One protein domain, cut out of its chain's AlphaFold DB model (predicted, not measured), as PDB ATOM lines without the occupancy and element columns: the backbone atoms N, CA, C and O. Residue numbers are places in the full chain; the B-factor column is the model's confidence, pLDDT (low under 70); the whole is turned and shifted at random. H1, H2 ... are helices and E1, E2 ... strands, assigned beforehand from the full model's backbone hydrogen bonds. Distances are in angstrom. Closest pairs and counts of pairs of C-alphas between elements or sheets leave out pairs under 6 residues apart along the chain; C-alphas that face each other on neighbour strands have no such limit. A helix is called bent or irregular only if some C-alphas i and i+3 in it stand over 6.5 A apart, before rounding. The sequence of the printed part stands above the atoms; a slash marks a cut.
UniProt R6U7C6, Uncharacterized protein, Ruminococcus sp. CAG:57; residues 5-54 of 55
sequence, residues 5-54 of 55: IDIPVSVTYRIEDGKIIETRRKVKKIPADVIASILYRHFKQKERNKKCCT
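Overview. This is residues 5 to 54 of the 55 residues of an uncharacterized protein of Ruminococcus sp. CAG:57 (UniProt R6U7C6). The model is an open V: one arm is a long, narrow hairpin of two strands, E1 and E2, the other is a single long helix, H1, and they meet at a corner where E2 ends and H1 begins. Residues 36 to 54 of the helical arm stand free, and so do residues 15 to 20 at the hairpin's turn. The printed part has 50 residues, with two named strands and one named helix in the order E1, E2, H1; the sheet, in the order E1 - E2, is antiparallel, and the class is mixed, helices and strands. The whole is extended, with a radius of gyration of the C-alphas of 17.4 A, and flat, spanning 50 by 28 by 11 A.

Along the chain. Find C-alpha 5 at (157.941, 131.153, 219.333); from there E1, residues 5 to 16, runs 29.1 A to C-alpha 16 at (152.263, 122.736, 246.625). Next look at E2, residues 19 to 31, the longest strand by residues, which measures 33.1 A from its first to its last C-alpha. At C-alpha 32, (157.589, 130.581, 213.314), H1 begins; it holds residues 32 to 52 and runs 30.6 A to C-alpha 52 at (143.823, 105.409, 202.808).

Arrangement. Start with the sheet, where E1 and E2 are antiparallel neighbours and form a hairpin, with 166 degrees between their directions. The C-alphas of Pro 8 and Val 27 face each other at 4.3 A. Look at N 16 and O 19 near the turn, within hydrogen-bond range at 3.0 A, and at N 5 and O 30, 2.8 A apart, at the other end. Both strands bend: E1 by 65 degrees at residue 9, E2 by 62 degrees at residue 26. Now go outward to H1, which follows E2 directly, with 0 residues between them. Between E1 and H1 you will find 1 pair of C-alphas within 8 A, the closest being those of Ile 5 and Ala 32, 6.1 A apart, while their centres are 25.7 A apart. In H1, which is not bent, every O i to N i+4 pair is within hydrogen-bond range.

Size, cuts and confidence. Look for the two C-alphas farthest apart, those of Asp 17 and Thr 54, at 50.6 A. The first and last printed C-alphas, those of Ile 5 and Thr 54, are 36.9 A apart. The printed part has no cut, and the links E1 to E2 and E2 to H1 are tight. In the B-factor column, the mean pLDDT of the printed part is 83.8; it falls under 70 at residues 50 to 54, of which 50 to 52 belong to H1.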
ATOM      1  N   ILE A   5     158.799 131.690 218.281       85.94
ATOM      2  CA  ILE A   5     157.941 131.153 219.333       85.94
ATOM      3  C   ILE A   5     158.829 130.480 220.382       85.94
ATOM      4  O   ILE A   5     159.719 129.689 220.055       85.94
ATOM      5  N   ASP A   6     158.580 130.805 221.646       87.94
ATOM      6  CA  ASP A   6     159.221 130.185 222.800       87.94
ATOM      7  C   ASP A   6     158.570 128.829 223.096       87.94
ATOM      8  O   ASP A   6     157.455 128.756 223.612       87.94
ATOM      9  N   ILE A   7     159.270 127.737 222.778       84.00
ATOM     10  CA  ILE A   7     158.803 126.381 223.080       84.00
ATOM     11  C   ILE A   7     159.455 125.895 224.381       84.00
ATOM     12  O   ILE A   7     160.687 125.795 224.441       84.00
ATOM     13  N   PRO A   8     158.677 125.553 225.423       82.56
ATOM     14  CA  PRO A   8     159.221 124.941 226.625       82.56
ATOM     15  C   PRO A   8     159.690 123.514 226.310       82.56
ATOM     16  O   PRO A   8     158.899 122.629 226.006       82.56
ATOM     17  N   VAL A   9     161.001 123.289 226.376       83.31
ATOM     18  CA  VAL A   9     161.639 121.980 226.142       83.31
ATOM     19  C   VAL A   9     161.599 121.120 227.402       83.31
ATOM     20  O   VAL A   9     161.567 119.897 227.330       83.31
ATOM     21  N   SER A  10     161.630 121.756 228.574       81.12
ATOM     22  CA  SER A  10     161.579 121.069 229.859       81.12
ATOM     23  C   SER A  10     160.702 121.844 230.823       81.12
ATOM     24  O   SER A  10     160.957 123.019 231.108       81.12
ATOM     25  N   VAL A  11     159.684 121.157 231.324       83.94
ATOM     26  CA  VAL A  11     158.739 121.663 232.310       83.94
ATOM     27  C   VAL A  11     158.772 120.729 233.512       83.94
ATOM     28  O   VAL A  11     158.885 119.514 233.366       83.94
ATOM     29  N   THR A  12     158.745 121.290 234.713       83.94
ATOM     30  CA  THR A  12     158.625 120.542 235.963       83.94
ATOM     31  C   THR A  12     157.341 120.966 236.642       83.94
ATOM     32  O   THR A  12     157.125 122.157 236.844       83.94
ATOM     33  N   TYR A  13     156.514 119.994 237.001       85.50
ATOM     34  CA  TYR A  13     155.295 120.219 237.763       85.50
ATOM     35  C   TYR A  13     155.557 119.852 239.219       85.50
ATOM     36  O   TYR A  13     156.149 118.809 239.501       85.50
ATOM     37  N   ARG A  14     155.147 120.718 240.139       86.44
ATOM     38  CA  ARG A  14     155.138 120.443 241.577       86.44
ATOM     39  C   ARG A  14     153.734 120.647 242.111       86.44
ATOM     40  O   ARG A  14     152.996 121.462 241.572       86.44
ATOM     41  N   ILE A  15     153.371 119.889 243.138       86.06
ATOM     42  CA  ILE A  15     152.120 120.096 243.860       86.06
ATOM     43  C   ILE A  15     152.493 120.737 245.190       86.06
ATOM     44  O   ILE A  15     153.154 120.101 246.006       86.06
ATOM     45  N   GLU A  16     152.097 121.991 245.374       86.38
ATOM     46  CA  GLU A  16     152.263 122.736 246.625       86.38
ATOM     47  C   GLU A  16     150.869 123.178 247.081       86.38
ATOM     48  O   GLU A  16     150.104 123.735 246.292       86.38
ATOM     49  N   ASP A  17     150.490 122.826 248.314       86.12
ATOM     50  CA  ASP A  17     149.171 123.123 248.902       86.12
ATOM     51  C   ASP A  17     147.972 122.718 248.016       86.12
ATOM     52  O   ASP A  17     146.985 123.441 247.871       86.12
ATOM     53  N   GLY A  18     148.071 121.556 247.359       87.06
ATOM     54  CA  GLY A  18     147.031 121.035 246.462       87.06
ATOM     55  C   GLY A  18     146.923 121.752 245.110       87.06
ATOM     56  O   GLY A  18     146.071 121.393 244.300       87.06
ATOM     57  N   LYS A  19     147.790 122.734 244.827       85.62
ATOM     58  CA  LYS A  19     147.867 123.428 243.535       85.62
ATOM     59  C   LYS A  19     149.032 122.908 242.704       85.62
ATOM     60  O   LYS A  19     150.127 122.686 243.212       85.62
ATOM     61  N   ILE A  20     148.800 122.751 241.402       85.62
ATOM     62  CA  ILE A  20     149.843 122.384 240.441       85.62
ATOM     63  C   ILE A  20     150.601 123.653 240.046       85.62
ATOM     64  O   ILE A  20     150.030 124.562 239.444       85.62
ATOM     65  N   ILE A  21     151.892 123.699 240.359       87.06
ATOM     66  CA  ILE A  21     152.806 124.772 239.978       87.06
ATOM     67  C   ILE A  21     153.679 124.289 238.821       87.06
ATOM     68  O   ILE A  21     154.440 123.326 238.943       87.06
ATOM     69  N   GLU A  22     153.564 124.974 237.684       84.25
ATOM     70  CA  GLU A  22     154.385 124.740 236.498       84.25
ATOM     71  C   GLU A  22     155.672 125.572 236.568       84.25
ATOM     72  O   GLU A  22     155.635 126.799 236.611       84.25
ATOM     73  N   THR A  23     156.832 124.916 236.518       81.44
ATOM     74  CA  THR A  23     158.139 125.573 236.394       81.44
ATOM     75  C   THR A  23     158.781 125.222 235.057       81.44
ATOM     76  O   THR A  23     159.186 124.080 234.822       81.44
ATOM     77  N   ARG A  24     158.932 126.211 234.174       81.38
ATOM     78  CA  ARG A  24     159.621 126.049 232.886       81.38
ATOM     79  C   ARG A  24     161.129 126.158 233.096       81.38
ATOM     80  O   ARG A  24     161.628 127.217 233.455       81.38
ATOM     81  N   ARG A  25     161.864 125.064 232.879       74.19
ATOM     82  CA  ARG A  25     163.320 124.997 233.117       74.19
ATOM     83  C   ARG A  25     164.153 125.352 231.896       74.19
ATOM     84  O   ARG A  25     165.229 125.923 232.031       74.19
ATOM     85  N   LYS A  26     163.697 124.963 230.705       79.44
ATOM     86  CA  LYS A  26     164.400 125.229 229.443       79.44
ATOM     87  C   LYS A  26     163.398 125.634 228.380       79.44
ATOM     88  O   LYS A  26     162.426 124.918 228.150       79.44
ATOM     89  N   VAL A  27     163.673 126.751 227.719       83.12
ATOM     90  CA  VAL A  27     162.867 127.292 226.626       83.12
ATOM     91  C   VAL A  27     163.760 127.423 225.400       83.12
ATOM     92  O   VAL A  27     164.898 127.879 225.503       83.12
ATOM     93  N   LYS A  28     163.264 126.982 224.244       85.69
ATOM     94  CA  LYS A  28     163.950 127.108 222.960       85.69
ATOM     95  C   LYS A  28     163.146 128.032 222.062       85.69
ATOM     96  O   LYS A  28     161.973 127.776 221.807       85.69
ATOM     97  N   LYS A  29     163.803 129.065 221.546       88.44
ATOM     98  CA  LYS A  29     163.235 129.954 220.534       88.44
ATOM     99  C   LYS A  29     163.321 129.277 219.182       88.44
ATOM    100  O   LYS A  29     164.417 128.959 218.720       88.44
ATOM    101  N   ILE A  30     162.173 129.031 218.568       88.50
ATOM    102  CA  ILE A  30     162.095 128.435 217.238       88.50
ATOM    103  C   ILE A  30     161.424 129.438 216.297       88.50
ATOM    104  O   ILE A  30     160.392 130.003 216.659       88.50
ATOM    105  N   PRO A  31     161.986 129.680 215.102       91.75
ATOM    106  CA  PRO A  31     161.347 130.518 214.096       91.75
ATOM    107  C   PRO A  31     159.947 130.009 213.717       91.75
ATOM    108  O   PRO A  31     159.738 128.804 213.542       91.75
ATOM    109  N   ALA A  32     158.983 130.922 213.594       89.31
ATOM    110  CA  ALA A  32     157.589 130.581 213.314       89.31
ATOM    111  C   ALA A  32     157.408 129.877 211.954       89.31
ATOM    112  O   ALA A  32     156.582 128.972 211.833       89.31
ATOM    113  N   ASP A  33     158.233 130.219 210.958       90.88
ATOM    114  CA  ASP A  33     158.277 129.582 209.635       90.88
ATOM    115  C   ASP A  33     158.613 128.086 209.721       90.88
ATOM    116  O   ASP A  33     157.989 127.256 209.053       90.88
ATOM    117  N   VAL A  34     159.548 127.718 210.600       89.62
ATOM    118  CA  VAL A  34     159.930 126.317 210.828       89.62
ATOM    119  C   VAL A  34     158.776 125.535 211.457       89.62
ATOM    120  O   VAL A  34     158.465 124.430 211.010       89.62
ATOM    121  N   ILE A  35     158.106 126.108 212.461       88.75
ATOM    122  CA  ILE A  35     156.963 125.465 213.129       88.75
ATOM    123  C   ILE A  35     155.805 125.277 212.145       88.75
ATOM    124  O   ILE A  35     155.257 124.179 212.046       88.75
ATOM    125  N   ALA A  36     155.466 126.317 211.378       90.00
ATOM    126  CA  ALA A  36     154.398 126.264 210.385       90.00
ATOM    127  C   ALA A  36     154.642 125.162 209.341       90.00
ATOM    128  O   ALA A  36     153.730 124.398 209.026       90.00
ATOM    129  N   SER A  37     155.884 125.018 208.864       92.00
ATOM    130  CA  SER A  37     156.263 123.969 207.913       92.00
ATOM    131  C   SER A  37     156.057 122.556 208.479       92.00
ATOM    132  O   SER A  37     155.465 121.693 207.822       92.00
ATOM    133  N   ILE A  38     156.477 122.322 209.728       91.19
ATOM    134  CA  ILE A  38     156.304 121.030 210.410       91.19
ATOM    135  C   ILE A  38     154.815 120.705 210.582       91.19
ATOM    136  O   ILE A  38     154.381 119.600 210.242       91.19
ATOM    137  N   LEU A  39     154.025 121.666 211.069       91.38
ATOM    138  CA  LEU A  39     152.588 121.491 211.288       91.38
ATOM    139  C   LEU A  39     151.846 121.219 209.979       91.38
ATOM    140  O   LEU A  39     151.038 120.291 209.915       91.38
ATOM    141  N   TYR A  40     152.160 121.965 208.919       93.25
ATOM    142  CA  TYR A  40     151.565 121.767 207.602       93.25
ATOM    143  C   TYR A  40     151.868 120.371 207.046       93.25
ATOM    144  O   TYR A  40     150.969 119.671 206.570       93.25
ATOM    145  N   ARG A  41     153.123 119.918 207.161       94.25
ATOM    146  CA  ARG A  41     153.527 118.576 206.727       94.25
ATOM    147  C   ARG A  41     152.784 117.488 207.501       94.25
ATOM    148  O   ARG A  41     152.317 116.526 206.893       94.25
ATOM    149  N   HIS A  42     152.636 117.647 208.817       93.06
ATOM    150  CA  HIS A  42     151.893 116.704 209.653       93.06
ATOM    151  C   HIS A  42     150.395 116.683 209.310       93.06
ATOM    152  O   HIS A  42     149.801 115.612 209.184       93.06
ATOM    153  N   PHE A  43     149.791 117.852 209.086       92.19
ATOM    154  CA  PHE A  43     148.401 117.973 208.649       92.19
ATOM    155  C   PHE A  43     148.162 117.242 207.321       92.19
ATOM    156  O   PHE A  43     147.271 116.398 207.229       92.19
ATOM    157  N   LYS A  44     149.022 117.469 206.319       91.69
ATOM    158  CA  LYS A  44     148.936 116.793 205.015       91.69
ATOM    159  C   LYS A  44     149.120 115.277 205.108       91.69
ATOM    160  O   LYS A  44     148.453 114.540 204.383       91.69
ATOM    161  N   GLN A  45     149.986 114.795 206.001       90.44
ATOM    162  CA  GLN A  45     150.109 113.358 206.272       90.44
ATOM    163  C   GLN A  45     148.829 112.778 206.889       90.44
ATOM    164  O   GLN A  45     148.377 111.725 206.446       90.44
ATOM    165  N   LYS A  46     148.195 113.477 207.842       86.94
ATOM    166  CA  LYS A  46     146.895 113.058 208.396       86.94
ATOM    167  C   LYS A  46     145.798 112.993 207.331       86.94
ATOM    168  O   LYS A  46     145.033 112.032 207.325       86.94
ATOM    169  N   GLU A  47     145.727 113.971 206.426       88.31
ATOM    170  CA  GLU A  47     144.763 113.952 205.315       88.31
ATOM    171  C   GLU A  47     144.982 112.750 204.385       88.31
ATOM    172  O   GLU A  47     144.021 112.088 203.995       88.31
ATOM    173  N   ARG A  48     146.242 112.433 204.056       80.62
ATOM    174  CA  ARG A  48     146.583 111.256 203.240       80.62
ATOM    175  C   ARG A  48     146.213 109.945 203.932       80.62
ATOM    176  O   ARG A  48     145.593 109.096 203.302       80.62
ATOM    177  N   ASN A  49     146.521 109.800 205.220       75.69
ATOM    178  CA  ASN A  49     146.205 108.576 205.963       75.69
ATOM    179  C   ASN A  49     144.692 108.374 206.136       75.69
ATOM    180  O   ASN A  49     144.222 107.249 206.019       75.69
ATOM    181  N   LYS A  50     143.907 109.447 206.326       68.56
ATOM    182  CA  LYS A  50     142.434 109.353 206.349       68.56
ATOM    183  C   LYS A  50     141.849 108.849 205.027       68.56
ATOM    184  O   LYS A  50     140.907 108.063 205.052       68.56
ATOM    185  N   LYS A  51     142.404 109.270 203.886       61.62
ATOM    186  CA  LYS A  51     141.974 108.778 202.564       61.62
ATOM    187  C   LYS A  51     142.323 107.303 202.338       61.62
ATOM    188  O   LYS A  51     141.611 106.628 201.613       61.62
ATOM    189  N   CYS A  52     143.376 106.793 202.976       57.50
ATOM    190  CA  CYS A  52     143.823 105.409 202.808       57.50
ATOM    191  C   CYS A  52     142.943 104.377 203.543       57.50
ATOM    192  O   CYS A  52     142.950 103.212 203.170       57.50
ATOM    193  N   CYS A  53     142.185 104.782 204.570       54.56
ATOM    194  CA  CYS A  53     141.302 103.890 205.340       54.56
ATOM    195  C   CYS A  53     139.833 103.924 204.876       54.56
ATOM    196  O   CYS A  53     138.950 103.477 205.602       54.56
ATOM    197  N   THR A  54     139.562 104.504 203.704       51.94
ATOM    198  CA  THR A  54     138.226 104.549 203.073       51.94
ATOM    199  C   THR A  54     138.200 103.845 201.711       51.94
ATOM    200  O   THR A  54     137.309 104.098 200.905       51.94
TER     201      THR A  54